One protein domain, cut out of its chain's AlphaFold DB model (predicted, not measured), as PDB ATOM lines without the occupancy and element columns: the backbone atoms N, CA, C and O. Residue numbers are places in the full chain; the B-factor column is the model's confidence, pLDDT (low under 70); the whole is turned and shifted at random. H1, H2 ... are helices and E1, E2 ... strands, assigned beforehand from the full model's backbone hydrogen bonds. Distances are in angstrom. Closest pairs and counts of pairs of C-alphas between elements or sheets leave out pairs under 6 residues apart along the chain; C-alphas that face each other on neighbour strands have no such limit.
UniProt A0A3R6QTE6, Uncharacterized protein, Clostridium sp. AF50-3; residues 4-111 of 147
ATOM      1  N   VAL A   4     132.522  72.617  29.205       96.50
ATOM      2  CA  VAL A   4     133.195  73.600  30.053       96.50
ATOM      3  C   VAL A   4     134.364  72.918  30.748       96.50
ATOM      4  O   VAL A   4     134.277  71.746  31.118       96.50
ATOM      5  N   ASN A   5     135.467  73.642  30.898       96.19
ATOM      6  CA  ASN A   5     136.577  73.202  31.723       96.19
ATOM      7  C   ASN A   5     136.350  73.711  33.146       96.19
ATOM      8  O   ASN A   5     136.077  74.893  33.361       96.19
ATOM      9  N   VAL A   6     136.435  72.799  34.100       96.44
ATOM     10  CA  VAL A   6     136.456  73.105  35.521       96.44
ATOM     11  C   VAL A   6     137.916  73.089  35.937       96.44
ATOM     12  O   VAL A   6     138.552  72.037  35.884       96.44
ATOM     13  N   ASN A   7     138.436  74.247  36.319       95.75
ATOM     14  CA  ASN A   7     139.793  74.410  36.810       95.75
ATOM     15  C   ASN A   7     139.755  74.541  38.335       95.75
ATOM     16  O   ASN A   7     138.954  75.307  38.868       95.75
ATOM     17  N   LEU A   8     140.605  73.796  39.032       96.00
ATOM     18  CA  LEU A   8     140.873  73.963  40.455       96.00
ATOM     19  C   LEU A   8     142.327  74.384  40.600       96.00
ATOM     20  O   LEU A   8     143.212  73.594  40.287       96.00
ATOM     21  N   TYR A   9     142.571  75.583  41.122       95.44
ATOM     22  CA  TYR A   9     143.922  76.091  41.351       95.44
ATOM     23  C   TYR A   9     144.139  76.459  42.816       95.44
ATOM     24  O   TYR A   9     143.337  77.170  43.424       95.44
ATOM     25  N   ALA A  10     145.264  76.028  43.381       94.56
ATOM     26  CA  ALA A  10     145.695  76.418  44.716       94.56
ATOM     27  C   ALA A  10     147.195  76.718  44.760       94.56
ATOM     28  O   ALA A  10     147.998  76.064  44.099       94.56
ATOM     29  N   GLU A  11     147.589  77.660  45.617       93.62
ATOM     30  CA  GLU A  11     148.992  77.974  45.888       93.62
ATOM     31  C   GLU A  11     149.234  78.085  47.398       93.62
ATOM     32  O   GLU A  11     148.573  78.842  48.113       93.62
ATOM     33  N   GLY A  12     150.202  77.321  47.904       90.44
ATOM     34  CA  GLY A  12     150.613  77.367  49.302       90.44
ATOM     35  C   GLY A  12     151.348  78.668  49.626       90.44
ATOM     36  O   GLY A  12     152.411  78.944  49.073       90.44
ATOM     37  N   TYR A  13     150.831  79.453  50.571       86.81
ATOM     38  CA  TYR A  13     151.364  80.784  50.895       86.81
ATOM     39  C   TYR A  13     152.840  80.790  51.342       86.81
ATOM     40  O   TYR A  13     153.592  81.713  51.024       86.81
ATOM     41  N   TYR A  14     153.273  79.796  52.122       85.81
ATOM     42  CA  TYR A  14     154.649  79.673  52.607       85.81
ATOM     43  C   TYR A  14     155.517  78.765  51.742       85.81
ATOM     44  O   TYR A  14     156.725  79.008  51.666       85.81
ATOM     45  N   SER A  15     154.952  77.700  51.167       87.88
ATOM     46  CA  SER A  15     155.711  76.745  50.351       87.88
ATOM     47  C   SER A  15     155.921  77.227  48.914       87.88
ATOM     48  O   SER A  15     156.923  76.854  48.303       87.88
ATOM     49  N   GLY A  16     155.004  78.041  48.382       89.00
ATOM     50  CA  GLY A  16     154.914  78.358  46.954       89.00
ATOM     51  C   GLY A  16     154.601  77.133  46.088       89.00
ATOM     52  O   GLY A  16     154.796  77.181  44.878       89.00
ATOM     53  N   ALA A  17     154.200  76.012  46.699       90.69
ATOM     54  CA  ALA A  17     153.770  74.834  45.965       90.69
ATOM     55  C   ALA A  17     152.400  75.107  45.349       90.69
ATOM     56  O   ALA A  17     151.535  75.681  46.011       90.69
ATOM     57  N   THR A  18     152.221  74.689  44.104       92.31
ATOM     58  CA  THR A  18     150.965  74.815  43.370       92.31
ATOM     59  C   THR A  18     150.264  73.468  43.295       92.31
ATOM     60  O   THR A  18     150.900  72.417  43.396       92.31
ATOM     61  N   TYR A  19     148.951  73.525  43.142       91.75
ATOM     62  CA  TYR A  19     148.091  72.406  42.807       91.75
ATOM     63  C   TYR A  19     147.159  72.885  41.702       91.75
ATOM     64  O   TYR A  19     146.524  73.928  41.872       91.75
ATOM     65  N   GLU A  20     147.081  72.146  40.602       93.75
ATOM     66  CA  GLU A  20     146.165  72.458  39.515       93.75
ATOM     67  C   GLU A  20     145.483  71.190  38.994       93.75
ATOM     68  O   GLU A  20     146.155  70.263  38.556       93.75
ATOM     69  N   ASP A  21     144.151  71.164  39.006       93.88
ATOM     70  CA  ASP A  21     143.354  70.156  38.301       93.88
ATOM     71  C   ASP A  21     142.488  70.827  37.247       93.88
ATOM     72  O   ASP A  21     142.037  71.961  37.398       93.88
ATOM     73  N   ASN A  22     142.206  70.087  36.185       94.12
ATOM     74  CA  ASN A  22     141.429  70.571  35.063       94.12
ATOM     75  C   ASN A  22     140.589  69.422  34.506       94.12
ATOM     76  O   ASN A  22     141.141  68.469  33.956       94.12
ATOM     77  N   ILE A  23     139.264  69.515  34.607       95.50
ATOM     78  CA  ILE A  23     138.358  68.462  34.137       95.50
ATOM     79  C   ILE A  23     137.306  69.040  33.199       95.50
ATOM     80  O   ILE A  23     136.678  70.060  33.481       95.50
ATOM     81  N   TRP A  24     137.106  68.371  32.067       96.69
ATOM     82  CA  TRP A  24     136.032  68.689  31.139       96.69
ATOM     83  C   TRP A  24     134.723  68.059  31.610       96.69
ATOM     84  O   TRP A  24     134.663  66.866  31.901       96.69
ATOM     85  N   ILE A  25     133.661  68.857  31.629       97.12
ATOM     86  CA  ILE A  25     132.288  68.382  31.819       97.12
ATOM     87  C   ILE A  25     131.387  68.976  30.742       97.12
ATOM     88  O   ILE A  25     131.690  70.017  30.151       97.12
ATOM     89  N   LYS A  26     130.246  68.342  30.483       97.56
ATOM     90  CA  LYS A  26     129.247  68.874  29.558       97.56
ATOM     91  C   LYS A  26     128.667  70.163  30.114       97.56
ATOM     92  O   LYS A  26     128.255  70.224  31.276       97.56
ATOM     93  N   GLU A  27     128.514  71.163  29.249       97.38
ATOM     94  CA  GLU A  27     127.868  72.427  29.623       97.38
ATOM     95  C   GLU A  27     126.468  72.174  30.209       97.38
ATOM     96  O   GLU A  27     126.108  72.726  31.244       97.38
ATOM     97  N   SER A  28     125.716  71.229  29.635       97.44
ATOM     98  CA  SER A  28     124.386  70.853  30.129       97.44
ATOM     99  C   SER A  28     124.371  70.260  31.543       97.44
ATOM    100  O   SER A  28     123.335  70.288  32.210       97.44
ATOM    101  N   SER A  29     125.474  69.652  31.980       97.88
ATOM    102  CA  SER A  29     125.600  69.086  33.326       97.88
ATOM    103  C   SER A  29     125.997  70.173  34.313       97.88
ATOM    104  O   SER A  29     125.347  70.314  35.350       97.88
ATOM    105  N   TYR A  30     126.930  71.047  33.923       97.62
ATOM    106  CA  TYR A  30     127.223  72.274  34.661       97.62
ATOM    107  C   TYR A  30     125.971  73.137  34.883       97.62
ATOM    108  O   TYR A  30     125.699  73.537  36.009       97.62
ATOM    109  N   GLU A  31     125.147  73.372  33.858       97.50
ATOM    110  CA  GLU A  31     123.924  74.178  33.981       97.50
ATOM    111  C   GLU A  31     122.952  73.655  35.050       97.50
ATOM    112  O   GLU A  31     122.305  74.450  35.733       97.50
ATOM    113  N   LYS A  32     122.861  72.330  35.232       97.50
ATOM    114  CA  LYS A  32     122.018  71.711  36.270       97.50
ATOM    115  C   LYS A  32     122.593  71.880  37.675       97.50
ATOM    116  O   LYS A  32     121.829  71.903  38.637       97.50
ATOM    117  N   LEU A  33     123.916  71.970  37.780       97.25
ATOM    118  CA  LEU A  33     124.664  72.058  39.033       97.25
ATOM    119  C   LEU A  33     125.070  73.494  39.388       97.25
ATOM    120  O   LEU A  33     125.573  73.736  40.475       97.25
ATOM    121  N   ARG A  34     124.851  74.465  38.498       95.62
ATOM    122  CA  ARG A  34     125.408  75.822  38.586       95.62
ATOM    123  C   ARG A  34     125.192  76.514  39.933       95.62
ATOM    124  O   ARG A  34     126.096  77.180  40.423       95.62
ATOM    125  N   ASP A  35     124.005  76.378  40.515       96.38
ATOM    126  CA  ASP A  35     123.645  77.063  41.767       96.38
ATOM    127  C   ASP A  35     124.288  76.431  43.015       96.38
ATOM    128  O   ASP A  35     124.271  77.030  44.090       96.38
ATOM    129  N   ILE A  36     124.825  75.220  42.879       95.88
ATOM    130  CA  ILE A  36     125.408  74.407  43.954       95.88
ATOM    131  C   ILE A  36     126.861  74.016  43.667       95.88
ATOM    132  O   ILE A  36     127.452  73.255  44.426       95.88
ATOM    133  N   PHE A  37     127.424  74.508  42.563       95.81
ATOM    134  CA  PHE A  37     128.772  74.170  42.141       95.81
ATOM    135  C   PHE A  37     129.783  74.699  43.170       95.81
ATOM    136  O   PHE A  37     129.638  75.847  43.613       95.81
ATOM    137  N   PRO A  38     130.788  73.903  43.580       94.88
ATOM    138  CA  PRO A  38     131.783  74.356  44.540       94.88
ATOM    139  C   PRO A  38     132.547  75.557  43.985       94.88
ATOM    140  O   PRO A  38     132.945  75.572  42.823       94.88
ATOM    141  N   THR A  39     132.755  76.568  44.825       96.31
ATOM    142  CA  THR A  39     133.609  77.722  44.498       96.31
ATOM    143  C   THR A  39     135.026  77.554  45.035       96.31
ATOM    144  O   THR A  39     135.944  78.204  44.550       96.31
ATOM    145  N   GLU A  40     135.201  76.703  46.049       96.38
ATOM    146  CA  GLU A  40     136.490  76.385  46.659       96.38
ATOM    147  C   GLU A  40     136.526  74.904  47.060       96.38
ATOM    148  O   GLU A  40     135.524  74.373  47.545       96.38
ATOM    149  N   ILE A  41     137.680  74.252  46.899       95.50
ATOM    150  CA  ILE A  41     137.912  72.842  47.262       95.50
ATOM    151  C   ILE A  41     139.180  72.739  48.114       95.50
ATOM    152  O   ILE A  41     140.185  73.397  47.844       95.50
ATOM    153  N   SER A  42     139.161  71.899  49.153       92.56
ATOM    154  CA  SER A  42     140.357  71.647  49.963       92.56
ATOM    155  C   SER A  42     141.408  70.856  49.179       92.56
ATOM    156  O   SER A  42     141.190  69.714  48.773       92.56
ATOM    157  N   CYS A  43     142.596  71.442  49.043       90.81
ATOM    158  CA  CYS A  43     143.778  70.834  48.427       90.81
ATOM    159  C   CYS A  43     144.745  70.245  49.476       90.81
ATOM    160  O   CYS A  43     145.885  69.889  49.169       90.81
ATOM    161  N   GLY A  44     144.304  70.117  50.733       87.12
ATOM    162  CA  GLY A  44     145.091  69.540  51.824       87.12
ATOM    163  C   GLY A  44     146.280  70.401  52.270       87.12
ATOM    164  O   GLY A  44     146.266  71.625  52.170       87.12
ATOM    165  N   GLU A  45     147.319  69.759  52.816       85.50
ATOM    166  CA  GLU A  45     148.477  70.430  53.437       85.50
ATOM    167  C   GLU A  45     149.564  70.856  52.424       85.50
ATOM    168  O   GLU A  45     150.755  70.604  52.630       85.50
ATOM    169  N   LEU A  46     149.180  71.529  51.335       84.50
ATOM    170  CA  LEU A  46     150.101  72.016  50.289       84.50
ATOM    171  C   LEU A  46     151.185  72.976  50.837       84.50
ATOM    172  O   LEU A  46     152.286  73.113  50.300       84.50
ATOM    173  N   ASP A  47     150.890  73.625  51.959       80.44
ATOM    174  CA  ASP A  47     151.705  74.666  52.582       80.44
ATOM    175  C   ASP A  47     152.765  74.127  53.575       80.44
ATOM    176  O   ASP A  47     153.587  74.871  54.118       80.44
ATOM    177  N   GLY A  48     152.761  72.813  53.849       72.12
ATOM    178  CA  GLY A  48     153.783  72.123  54.653       72.12
ATOM    179  C   GLY A  48     153.838  72.489  56.147       72.12
ATOM    180  O   GLY A  48     154.737  72.034  56.856       72.12
ATOM    181  N   LYS A  49     152.899  73.305  56.647       74.38
ATOM    182  CA  LYS A  49     152.794  73.730  58.059       74.38
ATOM    183  C   LYS A  49     151.524  73.245  58.761       74.38
ATOM    184  O   LYS A  49     151.129  73.838  59.766       74.38
ATOM    185  N   HIS A  50     150.895  72.186  58.253       69.00
ATOM    186  CA  HIS A  50     149.568  71.738  58.692       69.00
ATOM    187  C   HIS A  50     148.467  72.793  58.493       69.00
ATOM    188  O   HIS A  50     147.486  72.829  59.234       69.00
ATOM    189  N   SER A  51     148.653  73.694  57.525       75.50
ATOM    190  CA  SER A  51     147.603  74.577  57.023       75.50
ATOM    191  C   SER A  51     146.940  73.908  55.829       75.50
ATOM    192  O   SER A  51     147.606  73.558  54.856       75.50
ATOM    193  N   GLU A  52     145.628  73.726  55.936       84.25
ATOM    194  CA  GLU A  52     144.775  73.363  54.814       84.25
ATOM    195  C   GLU A  52     144.746  74.521  53.817       84.25
ATOM    196  O   GLU A  52     144.548  75.678  54.201       84.25
ATOM    197  N   VAL A  53     144.995  74.210  52.550       90.81
ATOM    198  CA  VAL A  53     144.940  75.174  51.455       90.81
ATOM    199  C   VAL A  53     143.640  74.959  50.698       90.81
ATOM    200  O   VAL A  53     143.370  73.854  50.235       90.81
ATOM    201  N   MET A  54     142.849  76.021  50.578       94.44
ATOM    202  CA  MET A  54     141.671  76.049  49.716       94.44
ATOM    203  C   MET A  54     142.111  76.464  48.316       94.44
ATOM    204  O   MET A  54     142.795  77.478  48.166       94.44
ATOM    205  N   GLY A  55     141.754  75.664  47.319       95.06
ATOM    206  CA  GLY A  55     141.881  76.025  45.916       95.06
ATOM    207  C   GLY A  55     140.606  76.681  45.414       95.06
ATOM    208  O   GLY A  55     139.514  76.308  45.839       95.06
ATOM    209  N   GLU A  56     140.756  77.653  44.524       97.44
ATOM    210  CA  GLU A  56     139.655  78.327  43.842       97.44
ATOM    211  C   GLU A  56     139.197  77.479  42.655       97.44
ATOM    212  O   GLU A  56     140.024  76.939  41.917       97.44
ATOM    213  N   VAL A  57     137.880  77.360  42.488       97.50
ATOM    214  CA  VAL A  57     137.274  76.684  41.340       97.50
ATOM    215  C   VAL A  57     136.842  77.727  40.316       97.50
ATOM    216  O   VAL A  57     135.964  78.551  40.584       97.50
ATOM    217  N   GLU A  58     137.421  77.667  39.121       97.06
ATOM    218  CA  GLU A  58     137.063  78.508  37.984       97.06
ATOM    219  C   GLU A  58     136.364  77.682  36.898       97.06
ATOM    220  O   GLU A  58     136.798  76.590  36.532       97.06
ATOM    221  N   ILE A  59     135.277  78.225  36.344       96.94
ATOM    222  CA  ILE A  59     134.595  77.645  35.184       96.94
ATOM    223  C   ILE A  59     135.036  78.389  33.934       96.94
ATOM    224  O   ILE A  59     134.723  79.568  33.755       96.94
ATOM    225  N   GLN A  60     135.717  77.679  33.046       95.38
ATOM    226  CA  GLN A  60     136.255  78.212  31.806       95.38
ATOM    227  C   GLN A  60     135.446  77.667  30.620       95.38
ATOM    228  O   GLN A  60     135.249  76.464  30.468       95.38
ATOM    229  N   ASN A  61     134.959  78.559  29.756       93.75
ATOM    230  CA  ASN A  61     134.035  78.215  28.667       93.75
ATOM    231  C   ASN A  61     134.382  78.917  27.343       93.75
ATOM    232  O   ASN A  61     133.502  79.329  26.592       93.75
ATOM    233  N   ASN A  62     135.678  79.072  27.065       92.06
ATOM    234  CA  ASN A  62     136.178  79.842  25.923       92.06
ATOM    235  C   ASN A  62     136.378  79.012  24.637       92.06
ATOM    236  O   ASN A  62     136.956  79.520  23.675       92.06
ATOM    237  N   TRP A  63     135.948  77.747  24.615       94.38
ATOM    238  CA  TRP A  63     136.155  76.816  23.500       94.38
ATOM    239  C   TRP A  63     134.827  76.499  22.827       94.38
ATOM    240  O   TRP A  63     133.862  76.133  23.494       94.38
ATOM    241  N   HIS A  64     134.780  76.655  21.504       92.06
ATOM    242  CA  HIS A  64     133.527  76.558  20.750       92.06
ATOM    243  C   HIS A  64     133.652  75.732  19.465       92.06
ATOM    244  O   HIS A  64     132.669  75.536  18.752       92.06
ATOM    245  N   THR A  65     134.858  75.272  19.128       93.06
ATOM    246  CA  THR A  65     135.127  74.496  17.914       93.06
ATOM    247  C   THR A  65     135.994  73.283  18.218       93.06
ATOM    248  O   THR A  65     136.778  73.294  19.164       93.06
ATOM    249  N   ASP A  66     135.901  72.249  17.377       93.38
ATOM    250  CA  ASP A  66     136.763  71.063  17.471       93.38
ATOM    251  C   ASP A  66     138.257  71.437  17.429       93.38
ATOM    252  O   ASP A  66     139.065  70.798  18.093       93.38
ATOM    253  N   GLU A  67     138.631  72.498  16.702       91.62
ATOM    254  CA  GLU A  67     140.006  73.014  16.678       91.62
ATOM    255  C   GLU A  67     140.411  73.633  18.025       91.62
ATOM    256  O   GLU A  67     141.532  73.414  18.488       91.62
ATOM    257  N   ASP A  68     139.511  74.380  18.673       93.12
ATOM    258  CA  ASP A  68     139.752  74.943  20.004       93.12
ATOM    259  C   ASP A  68     139.952  73.817  21.028       93.12
ATOM    260  O   ASP A  68     140.933  73.830  21.775       93.12
ATOM    261  N   PHE A  69     139.067  72.814  21.029       93.12
ATOM    262  CA  PHE A  69     139.170  71.654  21.919       93.12
ATOM    263  C   PHE A  69     140.410  70.807  21.626       93.12
ATOM    264  O   PHE A  69     141.086  70.374  22.555       93.12
ATOM    265  N   ALA A  70     140.773  70.612  20.356       92.19
ATOM    266  CA  ALA A  70     141.980  69.882  19.979       92.19
ATOM    267  C   ALA A  70     143.266  70.595  20.433       92.19
ATOM    268  O   ALA A  70     144.226  69.930  20.824       92.19
ATOM    269  N   LYS A  71     143.287  71.935  20.401       90.44
ATOM    270  CA  LYS A  71     144.403  72.747  20.915       90.44
ATOM    271  C   LYS A  71     144.494  72.725  22.434       90.44
ATOM    272  O   LYS A  71     145.598  72.697  22.962       90.44
ATOM    273  N   ALA A  72     143.351  72.777  23.115       90.06
ATOM    274  CA  ALA A  72     143.294  72.689  24.572       90.06
ATOM    275  C   ALA A  72     143.692  71.293  25.062       90.06
ATOM    276  O   ALA A  72     144.394  71.153  26.058       90.06
ATOM    277  N   GLY A  73     143.265  70.270  24.320       88.19
ATOM    278  CA  GLY A  73     143.487  68.871  24.630       88.19
ATOM    279  C   GLY A  73     142.804  68.426  25.920       88.19
ATOM    280  O   GLY A  73     141.931  69.092  26.483       88.19
ATOM    281  N   ARG A  74     143.216  67.247  26.386       85.50
ATOM    282  CA  ARG A  74     142.917  66.798  27.745       85.50
ATOM    283  C   ARG A  74     143.918  67.480  28.658       85.50
ATOM    284  O   ARG A  74     145.118  67.370  28.413       85.50
ATOM    285  N   SER A  75     143.427  68.201  29.652       69.88
ATOM    286  CA  SER A  75     144.327  68.821  30.607       69.88
ATOM    287  C   SER A  75     144.869  67.758  31.560       69.88
ATOM    288  O   SER A  75     144.147  66.844  31.959       69.88
ATOM    289  N   GLU A  76     146.159  67.845  31.865       66.81
ATOM    290  CA  GLU A  76     146.815  66.993  32.852       66.81
ATOM    291  C   GLU A  76     146.651  67.680  34.216       66.81
ATOM    292  O   GLU A  76     147.046  68.833  34.373       66.81
ATOM    293  N   GLY A  77     145.998  67.008  35.167       70.56
ATOM    294  CA  GLY A  77     145.877  67.475  36.550       70.56
ATOM    295  C   GLY A  77     147.017  66.961  37.425       70.56
ATOM    296  O   GLY A  77     147.584  65.893  37.171       70.56
ATOM    297  N   ASP A  78     147.334  67.714  38.472       70.62
ATOM    298  CA  ASP A  78     148.337  67.369  39.478       70.62
ATOM    299  C   ASP A  78     147.785  66.408  40.555       70.62
ATOM    300  O   ASP A  78     148.566  65.841  41.332       70.62
ATOM    301  N   GLY A  79     146.464  66.185  40.609       79.69
ATOM    302  CA  GLY A  79     145.831  65.274  41.561       79.69
ATOM    303  C   GLY A  79     144.404  64.839  41.204       79.69
ATOM    304  O   GLY A  79     144.028  64.739  40.041       79.69
ATOM    305  N   ASP A  80     143.650  64.465  42.241       89.81
ATOM    306  CA  ASP A  80     142.321  63.839  42.176       89.81
ATOM    307  C   ASP A  80     141.247  64.614  42.963       89.81
ATOM    308  O   ASP A  80     140.095  64.188  43.047       89.81
ATOM    309  N   ARG A  81     141.596  65.759  43.565       92.56
ATOM    310  CA  ARG A  81     140.689  66.521  44.440       92.56
ATOM    311  C   ARG A  81     139.468  67.025  43.700       92.56
ATOM    312  O   ARG A  81     138.362  66.896  44.217       92.56
ATOM    313  N   LEU A  82     139.666  67.582  42.506       94.88
ATOM    314  CA  LEU A  82     138.550  68.074  41.713       94.88
ATOM    315  C   LEU A  82     137.647  66.926  41.249       94.88
ATOM    316  O   LEU A  82     136.428  67.048  41.311       94.88
ATOM    317  N   GLU A  83     138.234  65.804  40.828       95.00
ATOM    318  CA  GLU A  83     137.479  64.623  40.399       95.00
ATOM    319  C   GLU A  83     136.591  64.096  41.527       95.00
ATOM    320  O   GLU A  83     135.395  63.913  41.322       95.00
ATOM    321  N   LEU A  84     137.144  63.911  42.730       94.75
ATOM    322  CA  LEU A  84     136.399  63.397  43.882       94.75
ATOM    323  C   LEU A  84     135.180  64.269  44.220       94.75
ATOM    324  O   LEU A  84     134.080  63.745  44.392       94.75
ATOM    325  N   GLU A  85     135.358  65.591  44.264       96.19
ATOM    326  CA  GLU A  85     134.266  66.531  44.549       96.19
ATOM    327  C   GLU A  85     133.205  66.536  43.440       96.19
ATOM    328  O   GLU A  85     132.006  66.592  43.722       96.19
ATOM    329  N   LEU A  86     133.611  66.441  42.168       96.44
ATOM    330  CA  LEU A  86     132.664  66.372  41.054       96.44
ATOM    331  C   LEU A  86     131.904  65.042  41.033       96.44
ATOM    332  O   LEU A  86     130.698  65.049  40.799       96.44
ATOM    333  N   VAL A  87     132.559  63.917  41.324       97.12
ATOM    334  CA  VAL A  87     131.909  62.601  41.432       97.12
ATOM    335  C   VAL A  87     130.824  62.626  42.506       97.12
ATOM    336  O   VAL A  87     129.691  62.208  42.247       97.12
ATOM    337  N   ASP A  88     131.134  63.145  43.696       96.81
ATOM    338  CA  ASP A  88     130.162  63.261  44.786       96.81
ATOM    339  C   ASP A  88     129.001  64.188  44.389       96.81
ATOM    340  O   ASP A  88     127.833  63.799  44.503       96.81
ATOM    341  N   LEU A  89     129.299  65.353  43.804       97.50
ATOM    342  CA  LEU A  89     128.293  66.301  43.317       97.50
ATOM    343  C   LEU A  89     127.367  65.684  42.253       97.50
ATOM    344  O   LEU A  89     126.152  65.888  42.281       97.50
ATOM    345  N   TYR A  90     127.908  64.907  41.316       98.19
ATOM    346  CA  TYR A  90     127.116  64.232  40.285       98.19
ATOM    347  C   TYR A  90     126.199  63.176  40.903       98.19
ATOM    348  O   TYR A  90     124.992  63.162  40.628       98.19
ATOM    349  N   ASN A  91     126.750  62.342  41.785       96.75
ATOM    350  CA  ASN A  91     126.024  61.266  42.450       96.75
ATOM    351  C   ASN A  91     124.869  61.793  43.313       96.75
ATOM    352  O   ASN A  91     123.758  61.254  43.260       96.75
ATOM    353  N   GLU A  92     125.092  62.866  44.074       97.19
ATOM    354  CA  GLU A  92     124.063  63.492  44.915       97.19
ATOM    355  C   GLU A  92     122.906  64.086  44.098       97.19
ATOM    356  O   GLU A  92     121.762  64.136  44.566       97.19
ATOM    357  N   HIS A  93     123.178  64.478  42.851       96.56
ATOM    358  CA  HIS A  93     122.223  65.141  41.967       96.56
ATOM    359  C   HIS A  93     121.705  64.258  40.824       96.56
ATOM    360  O   HIS A  93     120.986  64.736  39.941       96.56
ATOM    361  N   GLY A  94     121.982  62.951  40.879       96.69
ATOM    362  CA  GLY A  94     121.446  61.959  39.945       96.69
ATOM    363  C   GLY A  94     121.974  62.108  38.518       96.69
ATOM    364  O   GLY A  94     121.256  61.789  37.566       96.69
ATOM    365  N   LEU A  95     123.193  62.626  38.372       97.75
ATOM    366  CA  LEU A  95     123.946  62.643  37.123       97.75
ATOM    367  C   LEU A  95     124.907  61.453  37.096       97.75
ATOM    368  O   LEU A  95     125.395  61.016  38.134       97.75
ATOM    369  N   ASP A  96     125.151  60.920  35.904       98.00
ATOM    370  CA  ASP A  96     126.027  59.767  35.698       98.00
ATOM    371  C   ASP A  96     127.413  60.273  35.283       98.00
ATOM    372  O   ASP A  96     127.604  60.689  34.139       98.00
ATOM    373  N   TRP A  97     128.331  60.327  36.252       97.31
ATOM    374  CA  TRP A  97     129.700  60.800  36.038       97.31
ATOM    375  C   TRP A  97     130.435  59.934  35.019       97.31
ATOM    376  O   TRP A  97     130.939  60.455  34.026       97.31
ATOM    377  N   ASP A  98     130.433  58.617  35.234       97.44
ATOM    378  CA  ASP A  98     131.177  57.663  34.415       97.44
ATOM    379  C   ASP A  98     130.694  57.706  32.961       97.44
ATOM    380  O   ASP A  98     131.498  57.841  32.043       97.44
ATOM    381  N   ALA A  99     129.373  57.686  32.739       98.19
ATOM    382  CA  ALA A  99     128.823  57.764  31.387       98.19
ATOM    383  C   ALA A  99     129.144  59.098  30.692       98.19
ATOM    384  O   ALA A  99     129.327  59.143  29.476       98.19
ATOM    385  N   GLU A 100     129.189  60.207  31.436       97.94
ATOM    386  CA  GLU A 100     129.571  61.495  30.866       97.94
ATOM    387  C   GLU A 100     131.050  61.544  30.486       97.94
ATOM    388  O   GLU A 100     131.357  61.993  29.381       97.94
ATOM    389  N   GLN A 101     131.936  61.069  31.361       97.00
ATOM    390  CA  GLN A 101     133.369  61.034  31.089       97.00
ATOM    391  C   GLN A 101     133.697  60.082  29.930       97.00
ATOM    392  O   GLN A 101     134.465  60.473  29.056       97.00
ATOM    393  N   ASP A 102     133.033  58.924  29.826       97.19
ATOM    394  CA  ASP A 102     133.158  58.014  28.676       97.19
ATOM    395  C   ASP A 102     132.804  58.721  27.350       97.19
ATOM    396  O   ASP A 102     133.537  58.634  26.365       97.19
ATOM    397  N   GLU A 103     131.696  59.472  27.314       97.56
ATOM    398  CA  GLU A 103     131.297  60.223  26.115       97.56
ATOM    399  C   GLU A 103     132.285  61.350  25.763       97.56
ATOM    400  O   GLU A 103     132.520  61.629  24.583       97.56
ATOM    401  N   ILE A 104     132.843  62.024  26.771       96.38
ATOM    402  CA  ILE A 104     133.852  63.072  26.581       96.38
ATOM    403  C   ILE A 104     135.156  62.460  26.062       96.38
ATOM    404  O   ILE A 104     135.757  62.997  25.128       96.38
ATOM    405  N   ASP A 105     135.572  61.319  26.606       94.81
ATOM    406  CA  ASP A 105     136.753  60.593  26.153       94.81
ATOM    407  C   ASP A 105     136.609  60.143  24.698       94.81
ATOM    408  O   ASP A 105     137.511  60.411  23.898       94.81
ATOM    409  N   GLU A 106     135.461  59.567  24.325       96.19
ATOM    410  CA  GLU A 106     135.144  59.217  22.935       96.19
ATOM    411  C   GLU A 106     135.183  60.441  22.007       96.19
ATOM    412  O   GLU A 106     135.677  60.353  20.878       96.19
ATOM    413  N   TYR A 107     134.693  61.597  22.472       95.69
ATOM    414  CA  TYR A 107     134.770  62.843  21.712       95.69
ATOM    415  C   TYR A 107     136.224  63.266  21.476       95.69
ATOM    416  O   TYR A 107     136.608  63.491  20.327       95.69
ATOM    417  N   PHE A 108     137.048  63.314  22.526       94.62
ATOM    418  CA  PHE A 108     138.463  63.680  22.418       94.62
ATOM    419  C   PHE A 108     139.290  62.662  21.616       94.62
ATOM    420  O   PHE A 108     140.180  63.072  20.876       94.62
ATOM    421  N   ASP A 109     138.992  61.362  21.697       93.31
ATOM    422  CA  ASP A 109     139.642  60.323  20.878       93.31
ATOM    423  C   ASP A 109     139.357  60.504  19.376       93.31
ATOM    424  O   ASP A 109     140.124  60.045  18.524       93.31
ATOM    425  N   GLY A 110     138.257  61.186  19.041       93.06
ATOM    426  CA  GLY A 110     137.920  61.593  17.682       93.06
ATOM    427  C   GLY A 110     138.645  62.852  17.188       93.06
ATOM    428  O   GLY A 110     138.567  63.145  15.992       93.06
ATOM    429  N   LEU A 111     139.336  63.592  18.064       92.75
ATOM    430  CA  LEU A 111     140.034  64.835  17.728       92.75
ATOM    431  C   LEU A 111     141.512  64.594  17.385       92.75
ATOM    432  O   LEU A 111     142.190  63.758  17.980       92.75
TER     433      LEU A 111
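This is residues 4 to 111 of the 147 residues of an uncharacterized protein of Clostridium sp. AF50-3 (UniProt A0A3R6QTE6). A curled, strongly twisted sheet of four antiparallel strands, in the order E2, E1, E4, E3, has the first half of H3 packed on one face, while H4 meets H3 at a corner and passes beside the end of E2. H1 follows E2 directly at that same end, H2 lies off the sheet, apart from H1 and close to H4 where Ala 70 comes nearest to Phe 108, and the strand links 12 to 17 and 43 to 53 lie at the opposite end from H1. The printed part has 108 residues, with E1 E2 H1 E3 E4 H2 H3 H4 along the chain, class mixed. It is compact, with a radius of gyration of the C-alphas of 14.7 A and spans of 44 by 32 by 20 A.

E1, residues 4 to 11, and E2, residues 18 to 26, form a hairpin, with N 8 and O 21 2.8 A apart, within hydrogen-bond range. E4, residues 54 to 60, pairs with E1 through N 7 and O 58, 2.9 A. E3, residues 40 to 42, forms a hairpin with E4, with N 55 and O 41 2.8 A apart. H3, residues 81 to 92, is on the sheet; its closest C-alphas to E2 are Leu 82 and Asp 21, 6.2 A. H4, residues 97 to 109, only grazes the sheet with residues 97 to 105, and only just touches H3, only at the corner, with 3 pairs of C-alphas within 8 A, the closest Tyr 90 and Trp 97, 6.0 A. H1, residues 27 to 33, only grazes the sheet with residues 27 to 30. H2, residues 66 to 72, is not on the sheet and is close to but not clearly touching H4, with the C-alphas of Ala 70 and Phe 108 closest, 7.5 A. In H2, H3 and H4 every O i to N i+4 pair is within hydrogen-bond range; in H1, 2 of 3 are.

E1 begins at C-alpha 4 (133.195, 73.600, 30.053) and is 22.8 A long; E2 is 26.4 A, E4 18.8 A, H3 16.9 A. H4, 18.1 A, ends at C-alpha 109 (139.642, 60.323, 20.878).

The C-alphas of Lys 49 and Gly 110, 44.7 A apart, are the two farthest apart. The printed part has no cut; the link E3 to E4 is long. Mean pLDDT of the printed part is 92.3, with residues 50, 75 and 76 under 70.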